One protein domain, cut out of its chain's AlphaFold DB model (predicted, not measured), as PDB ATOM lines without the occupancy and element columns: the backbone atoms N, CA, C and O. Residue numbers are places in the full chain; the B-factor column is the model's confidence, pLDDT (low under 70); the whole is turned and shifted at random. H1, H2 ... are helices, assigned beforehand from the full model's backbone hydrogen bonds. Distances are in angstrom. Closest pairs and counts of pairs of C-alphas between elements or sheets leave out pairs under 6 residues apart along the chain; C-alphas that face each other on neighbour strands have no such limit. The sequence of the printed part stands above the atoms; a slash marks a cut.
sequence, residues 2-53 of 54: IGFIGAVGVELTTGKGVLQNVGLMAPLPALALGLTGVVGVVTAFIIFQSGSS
ATOM      1  N   ILE A   2     -24.950  32.492  -7.307       88.56
ATOM      2  CA  ILE A   2     -24.289  33.152  -8.455       88.56
ATOM      3  C   ILE A   2     -23.555  32.178  -9.392       88.56
ATOM      4  O   ILE A   2     -23.701  32.292 -10.603       88.56
ATOM      5  N   GLY A   3     -22.839  31.179  -8.860       87.69
ATOM      6  CA  GLY A   3     -22.122  30.200  -9.692       87.69
ATOM      7  C   GLY A   3     -23.033  29.373 -10.610       87.69
ATOM      8  O   GLY A   3     -22.709  29.171 -11.774       87.69
ATOM      9  N   PHE A   4     -24.204  28.963 -10.116       89.56
ATOM     10  CA  PHE A   4     -25.195  28.241 -10.919       89.56
ATOM     11  C   PHE A   4     -25.807  29.141 -12.000       89.56
ATOM     12  O   PHE A   4     -25.871  28.752 -13.161       89.56
ATOM     13  N   ILE A   5     -26.185  30.371 -11.637       95.56
ATOM     14  CA  ILE A   5     -26.751  31.347 -12.582       95.56
ATOM     15  C   ILE A   5     -25.747  31.665 -13.698       95.56
ATOM     16  O   ILE A   5     -26.120  31.704 -14.868       95.56
ATOM     17  N   GLY A   6     -24.468  31.838 -13.354       93.25
ATOM     18  CA  GLY A   6     -23.402  32.062 -14.329       93.25
ATOM     19  C   GLY A   6     -23.214  30.878 -15.280       93.25
ATOM     20  O   GLY A   6     -23.141  31.081 -16.489       93.25
ATOM     21  N   ALA A   7     -23.195  29.648 -14.755       90.44
ATOM     22  CA  ALA A   7     -23.081  28.437 -15.568       90.44
ATOM     23  C   ALA A   7     -24.237  28.305 -16.574       90.44
ATOM     24  O   ALA A   7     -23.990  28.105 -17.762       90.44
ATOM     25  N   VAL A   8     -25.479  28.503 -16.119       93.50
ATOM     26  CA  VAL A   8     -26.671  28.466 -16.979       93.50
ATOM     27  C   VAL A   8     -26.638  29.586 -18.019       93.50
ATOM     28  O   VAL A   8     -26.908  29.343 -19.190       93.50
ATOM     29  N   GLY A   9     -26.268  30.811 -17.633       95.50
ATOM     30  CA  GLY A   9     -26.155  31.929 -18.575       95.50
ATOM     31  C   GLY A   9     -25.134  31.660 -19.684       95.50
ATOM     32  O   GLY A   9     -25.395  31.925 -20.857       95.50
ATOM     33  N   VAL A  10     -23.989  31.075 -19.335       93.88
ATOM     34  CA  VAL A  10     -22.964  30.657 -20.299       93.88
ATOM     35  C   VAL A  10     -23.491  29.556 -21.224       93.88
ATOM     36  O   VAL A  10     -23.305  29.635 -22.436       93.88
ATOM     37  N   GLU A  11     -24.193  28.558 -20.694       94.56
ATOM     38  CA  GLU A  11     -24.754  27.465 -21.493       94.56
ATOM     39  C   GLU A  11     -25.831  27.954 -22.472       94.56
ATOM     40  O   GLU A  11     -25.803  27.594 -23.647       94.56
ATOM     41  N   LEU A  12     -26.702  28.871 -22.039       96.38
ATOM     42  CA  LEU A  12     -27.724  29.484 -22.893       96.38
ATOM     43  C   LEU A  12     -27.132  30.377 -23.991       96.38
ATOM     44  O   LEU A  12     -27.622  30.375 -25.116       96.38
ATOM     45  N   THR A  13     -26.092  31.150 -23.677       96.56
ATOM     46  CA  THR A  13     -25.490  32.097 -24.636       96.56
ATOM     47  C   THR A  13     -24.570  31.422 -25.647       96.56
ATOM     48  O   THR A  13     -24.418  31.916 -26.762       96.56
ATOM     49  N   THR A  14     -23.953  30.298 -25.280       93.88
ATOM     50  CA  THR A  14     -22.970  29.604 -26.127       93.88
ATOM     51  C   THR A  14     -23.496  28.317 -26.753       93.88
ATOM     52  O   THR A  14     -22.867  27.802 -27.676       93.88
ATOM     53  N   GLY A  15     -24.601  27.766 -26.239       93.12
ATOM     54  CA  GLY A  15     -25.109  26.444 -26.614       93.12
ATOM     55  C   GLY A  15     -24.175  25.290 -26.232       93.12
ATOM     56  O   GLY A  15     -24.331  24.183 -26.740       93.12
ATOM     57  N   LYS A  16     -23.175  25.546 -25.381       91.62
ATOM     58  CA  LYS A  16     -22.143  24.591 -24.972       91.62
ATOM     59  C   LYS A  16     -22.137  24.442 -23.458       91.62
ATOM     60  O   LYS A  16     -22.274  25.423 -22.730       91.62
ATOM     61  N   GLY A  17     -21.867  23.228 -22.988       88.50
ATOM     62  CA  GLY A  17     -21.672  22.976 -21.564       88.50
ATOM     63  C   GLY A  17     -20.451  23.722 -21.008       88.50
ATOM     64  O   GLY A  17     -19.523  24.083 -21.736       88.50
ATOM     65  N   VAL A  18     -20.408  23.911 -19.687       87.25
ATOM     66  CA  VAL A  18     -19.348  24.678 -18.995       87.25
ATOM     67  C   VAL A  18     -17.933  24.185 -19.344       87.25
ATOM     68  O   VAL A  18     -17.051  24.988 -19.636       87.25
ATOM     69  N   LEU A  19     -17.724  22.867 -19.388       88.56
ATOM     70  CA  LEU A  19     -16.437  22.250 -19.747       88.56
ATOM     71  C   LEU A  19     -16.054  22.496 -21.218       88.56
ATOM     72  O   LEU A  19     -14.897  22.761 -21.541       88.56
ATOM     73  N   GLN A  20     -17.033  22.483 -22.120       88.81
ATOM     74  CA  GLN A  20     -16.806  22.738 -23.543       88.81
ATOM     75  C   GLN A  20     -16.439  24.205 -23.810       88.81
ATOM     76  O   GLN A  20     -15.743  24.510 -24.780       88.81
ATOM     77  N   ASN A  21     -16.869  25.125 -22.943       89.00
ATOM     78  CA  ASN A  21     -16.476  26.530 -23.018       89.00
ATOM     79  C   ASN A  21     -15.034  26.805 -22.601       89.00
ATOM     80  O   ASN A  21     -14.504  27.848 -22.970       89.00
ATOM     81  N   VAL A  22     -14.373  25.856 -21.939       86.25
ATOM     82  CA  VAL A  22     -12.945  25.943 -21.594       86.25
ATOM     83  C   VAL A  22     -12.067  25.037 -22.469       86.25
ATOM     84  O   VAL A  22     -10.930  24.745 -22.117       86.25
ATOM     85  N   GLY A  23     -12.580  24.593 -23.623       84.75
ATOM     86  CA  GLY A  23     -11.820  23.817 -24.613       84.75
ATOM     87  C   GLY A  23     -11.804  22.302 -24.385       84.75
ATOM     88  O   GLY A  23     -11.186  21.576 -25.161       84.75
ATOM     89  N   LEU A  24     -12.515  21.795 -23.373       86.12
ATOM     90  CA  LEU A  24     -12.643  20.356 -23.126       86.12
ATOM     91  C   LEU A  24     -13.815  19.798 -23.935       86.12
ATOM     92  O   LEU A  24     -14.953  19.746 -23.471       86.12
ATOM     93  N   MET A  25     -13.525  19.416 -25.178       80.44
ATOM     94  CA  MET A  25     -14.537  18.963 -26.142       80.44
ATOM     95  C   MET A  25     -14.812  17.454 -26.108       80.44
ATOM     96  O   MET A  25     -15.865  17.020 -26.565       80.44
ATOM     97  N   ALA A  26     -13.899  16.654 -25.553       80.62
ATOM     98  CA  ALA A  26     -14.118  15.223 -25.358       80.62
ATOM     99  C   ALA A  26     -14.937  14.959 -24.080       80.62
ATOM    100  O   ALA A  26     -14.827  15.722 -23.115       80.62
ATOM    101  N   PRO A  27     -15.735  13.877 -24.026       75.44
ATOM    102  CA  PRO A  27     -16.386  13.470 -22.789       75.44
ATOM    103  C   PRO A  27     -15.313  13.149 -21.741       75.44
ATOM    104  O   PRO A  27     -14.610  12.146 -21.849       75.44
ATOM    105  N   LEU A  28     -15.184  14.004 -20.719       85.69
ATOM    106  CA  LEU A  28     -14.263  13.816 -19.590       85.69
ATOM    107  C   LEU A  28     -15.043  13.668 -18.267       85.69
ATOM    108  O   LEU A  28     -15.079  14.601 -17.457       85.69
ATOM    109  N   PRO A  29     -15.644  12.488 -18.001       87.81
ATOM    110  CA  PRO A  29     -16.387  12.227 -16.765       87.81
ATOM    111  C   PRO A  29     -15.541  12.434 -15.506       87.81
ATOM    112  O   PRO A  29     -16.023  12.976 -14.518       87.81
ATOM    113  N   ALA A  30     -14.261  12.053 -15.557       91.31
ATOM    114  CA  ALA A  30     -13.343  12.207 -14.432       91.31
ATOM    115  C   ALA A  30     -13.108  13.681 -14.061       91.31
ATOM    116  O   ALA A  30     -13.066  14.008 -12.879       91.31
ATOM    117  N   LEU A  31     -13.015  14.584 -15.047       88.62
ATOM    118  CA  LEU A  31     -12.887  16.016 -14.759       88.62
ATOM    119  C   LEU A  31     -14.192  16.621 -14.264       88.62
ATOM    120  O   LEU A  31     -14.150  17.432 -13.345       88.62
ATOM    121  N   ALA A  32     -15.335  16.218 -14.820       87.75
ATOM    122  CA  ALA A  32     -16.633  16.650 -14.308       87.75
ATOM    123  C   ALA A  32     -16.810  16.241 -12.832       87.75
ATOM    124  O   ALA A  32     -17.216  17.058 -12.001       87.75
ATOM    125  N   LEU A  33     -16.426  15.007 -12.491       92.06
ATOM    126  CA  LEU A  33     -16.427  14.507 -11.118       92.06
ATOM    127  C   LEU A  33     -15.437  15.274 -10.232       92.06
ATOM    128  O   LEU A  33     -15.802  15.687  -9.134       92.06
ATOM    129  N   GLY A  34     -14.215  15.515 -10.715       93.12
ATOM    130  CA  GLY A  34     -13.197  16.283  -9.997       93.12
ATOM    131  C   GLY A  34     -13.648  17.712  -9.691       93.12
ATOM    132  O   GLY A  34     -13.583  18.140  -8.542       93.12
ATOM    133  N   LEU A  35     -14.182  18.428 -10.687       90.00
ATOM    134  CA  LEU A  35     -14.756  19.769 -10.518       90.00
ATOM    135  C   LEU A  35     -15.900  19.773  -9.505       90.00
ATOM    136  O   LEU A  35     -15.935  20.634  -8.628       90.00
ATOM    137  N   THR A  36     -16.800  18.792  -9.587       91.19
ATOM    138  CA  THR A  36     -17.907  18.649  -8.631       91.19
ATOM    139  C   THR A  36     -17.382  18.432  -7.211       91.19
ATOM    140  O   THR A  36     -17.840  19.087  -6.277       91.19
ATOM    141  N   GLY A  37     -16.374  17.570  -7.051       96.12
ATOM    142  CA  GLY A  37     -15.711  17.327  -5.773       96.12
ATOM    143  C   GLY A  37     -15.067  18.589  -5.200       96.12
ATOM    144  O   GLY A  37     -15.313  18.924  -4.045       96.12
ATOM    145  N   VAL A  38     -14.307  19.335  -6.009       95.12
ATOM    146  CA  VAL A  38     -13.662  20.592  -5.587       95.12
ATOM    147  C   VAL A  38     -14.701  21.617  -5.135       95.12
ATOM    148  O   VAL A  38     -14.565  22.182  -4.051       95.12
ATOM    149  N   VAL A  39     -15.765  21.830  -5.917       93.19
ATOM    150  CA  VAL A  39     -16.849  22.758  -5.550       93.19
ATOM    151  C   VAL A  39     -17.516  22.329  -4.241       93.19
ATOM    152  O   VAL A  39     -17.766  23.174  -3.380       93.19
ATOM    153  N   GLY A  40     -17.758  21.028  -4.055       95.06
ATOM    154  CA  GLY A  40     -18.312  20.480  -2.818       95.06
ATOM    155  C   GLY A  40     -17.411  20.725  -1.605       95.06
ATOM    156  O   GLY A  40     -17.885  21.221  -0.585       95.06
ATOM    157  N   VAL A  41     -16.107  20.456  -1.731       97.56
ATOM    158  CA  VAL A  41     -15.119  20.674  -0.661       97.56
ATOM    159  C   VAL A  41     -15.020  22.151  -0.289       97.56
ATOM    160  O   VAL A  41     -15.084  22.480   0.892       97.56
ATOM    161  N   VAL A  42     -14.918  23.049  -1.273       95.62
ATOM    162  CA  VAL A  42     -14.863  24.499  -1.026       95.62
ATOM    163  C   VAL A  42     -16.136  24.980  -0.334       95.62
ATOM    164  O   VAL A  42     -16.066  25.747   0.623       95.62
ATOM    165  N   THR A  43     -17.301  24.497  -0.774       93.94
ATOM    166  CA  THR A  43     -18.584  24.839  -0.147       93.94
ATOM    167  C   THR A  43     -18.627  24.381   1.309       93.94
ATOM    168  O   THR A  43     -18.953  25.174   2.189       93.94
ATOM    169  N   ALA A  44     -18.254  23.127   1.579       95.19
ATOM    170  CA  ALA A  44     -18.199  22.591   2.935       95.19
ATOM    171  C   ALA A  44     -17.216  23.379   3.816       95.19
ATOM    172  O   ALA A  44     -17.556  23.748   4.937       95.19
ATOM    173  N   PHE A  45     -16.029  23.695   3.292       95.88
ATOM    174  CA  PHE A  45     -15.021  24.484   3.994       95.88
ATOM    175  C   PHE A  45     -15.551  25.860   4.414       95.88
ATOM    176  O   PHE A  45     -15.415  26.232   5.576       95.88
ATOM    177  N   ILE A  46     -16.200  26.591   3.501       93.19
ATOM    178  CA  ILE A  46     -16.777  27.911   3.797       93.19
ATOM    179  C   ILE A  46     -17.854  27.806   4.885       93.19
ATOM    180  O   ILE A  46     -17.888  28.639   5.789       93.19
ATOM    181  N   ILE A  47     -18.707  26.777   4.833       93.44
ATOM    182  CA  ILE A  47     -19.749  26.547   5.847       93.44
ATOM    183  C   ILE A  47     -19.120  26.334   7.229       93.44
ATOM    184  O   ILE A  47     -19.508  27.002   8.186       93.44
ATOM    185  N   PHE A  48     -18.126  25.449   7.337       94.44
ATOM    186  CA  PHE A  48     -17.467  25.173   8.614       94.44
ATOM    187  C   PHE A  48     -16.657  26.366   9.135       94.44
ATOM    188  O   PHE A  48     -16.705  26.650  10.329       94.44
ATOM    189  N   GLN A  49     -15.971  27.106   8.260       93.19
ATOM    190  CA  GLN A  49     -15.256  28.322   8.651       93.19
ATOM    191  C   GLN A  49     -16.217  29.395   9.184       93.19
ATOM    192  O   GLN A  49     -15.936  30.026  10.204       93.19
ATOM    193  N   SER A  50     -17.364  29.581   8.526       88.12
ATOM    194  CA  SER A  50     -18.368  30.567   8.946       88.12
ATOM    195  C   SER A  50     -18.879  30.288  10.362       88.12
ATOM    196  O   SER A  50     -19.071  31.223  11.126       88.12
ATOM    197  N   GLY A  51     -19.041  29.014  10.735       81.00
ATOM    198  CA  GLY A  51     -19.445  28.615  12.090       81.00
ATOM    199  C   GLY A  51     -18.339  28.704  13.147       81.00
ATOM    200  O   GLY A  51     -18.644  28.711  14.332       81.00
ATOM    201  N   SER A  52     -17.067  28.765  12.739       79.19
ATOM    202  CA  SER A  52     -15.924  29.004  13.640       79.19
ATOM    203  C   SER A  52     -15.625  30.485  13.876       79.19
ATOM    204  O   SER A  52     -14.729  30.812  14.648       79.19
ATOM    205  N   SER A  53     -16.331  31.370  13.169       65.38
ATOM    206  CA  SER A  53     -16.243  32.815  13.363       65.38
ATOM    207  C   SER A  53     -17.186  33.216  14.497       65.38
ATOM    208  O   SER A  53     -18.258  33.754  14.237       65.38
TER     209      SER A  53
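AT A GLANCE: This is residues 2 to 53 of the 54 residues of an uncharacterized protein of Hordeum vulgare subsp. vulgare (UniProt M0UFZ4). Two helices form an open, flat frame: a long link at one end joins the shorter H1 to the longer H2, which folds back past H1 without packing on it. Residues 36 to 53, of which 36 to 51 belong to H2, stick out as a free arm. The printed part has 52 residues with two named helices, H1 then H2, and no named strand; its class is all helix. It is loose, with a radius of gyration of the C-alphas of 14.0 A and spans of 41 by 24 by 11 A.

IN THESE COORDINATES: H1 is residues 2 to 14, 18.1 A long, beginning at C-alpha 2 (-24.289, 33.152, -8.455). H2 is residues 29 to 51, 33.3 A long, from C-alpha 29 (-16.387, 12.227, -16.765) to C-alpha 51 (-19.445, 28.615, 12.090).

HOW THE PARTS SIT: H1 and H2 are apart, with no C-alpha of the one within 8 A of the other. In both, every O i to N i+4 pair is within hydrogen-bond range.

THE WHOLE: The farthest C-alphas, of Ala 26 and Ser 53, are 42.6 A apart. The link of residues 15 to 28 is long. The printed part has no cut. Residue 53 has pLDDT under 70.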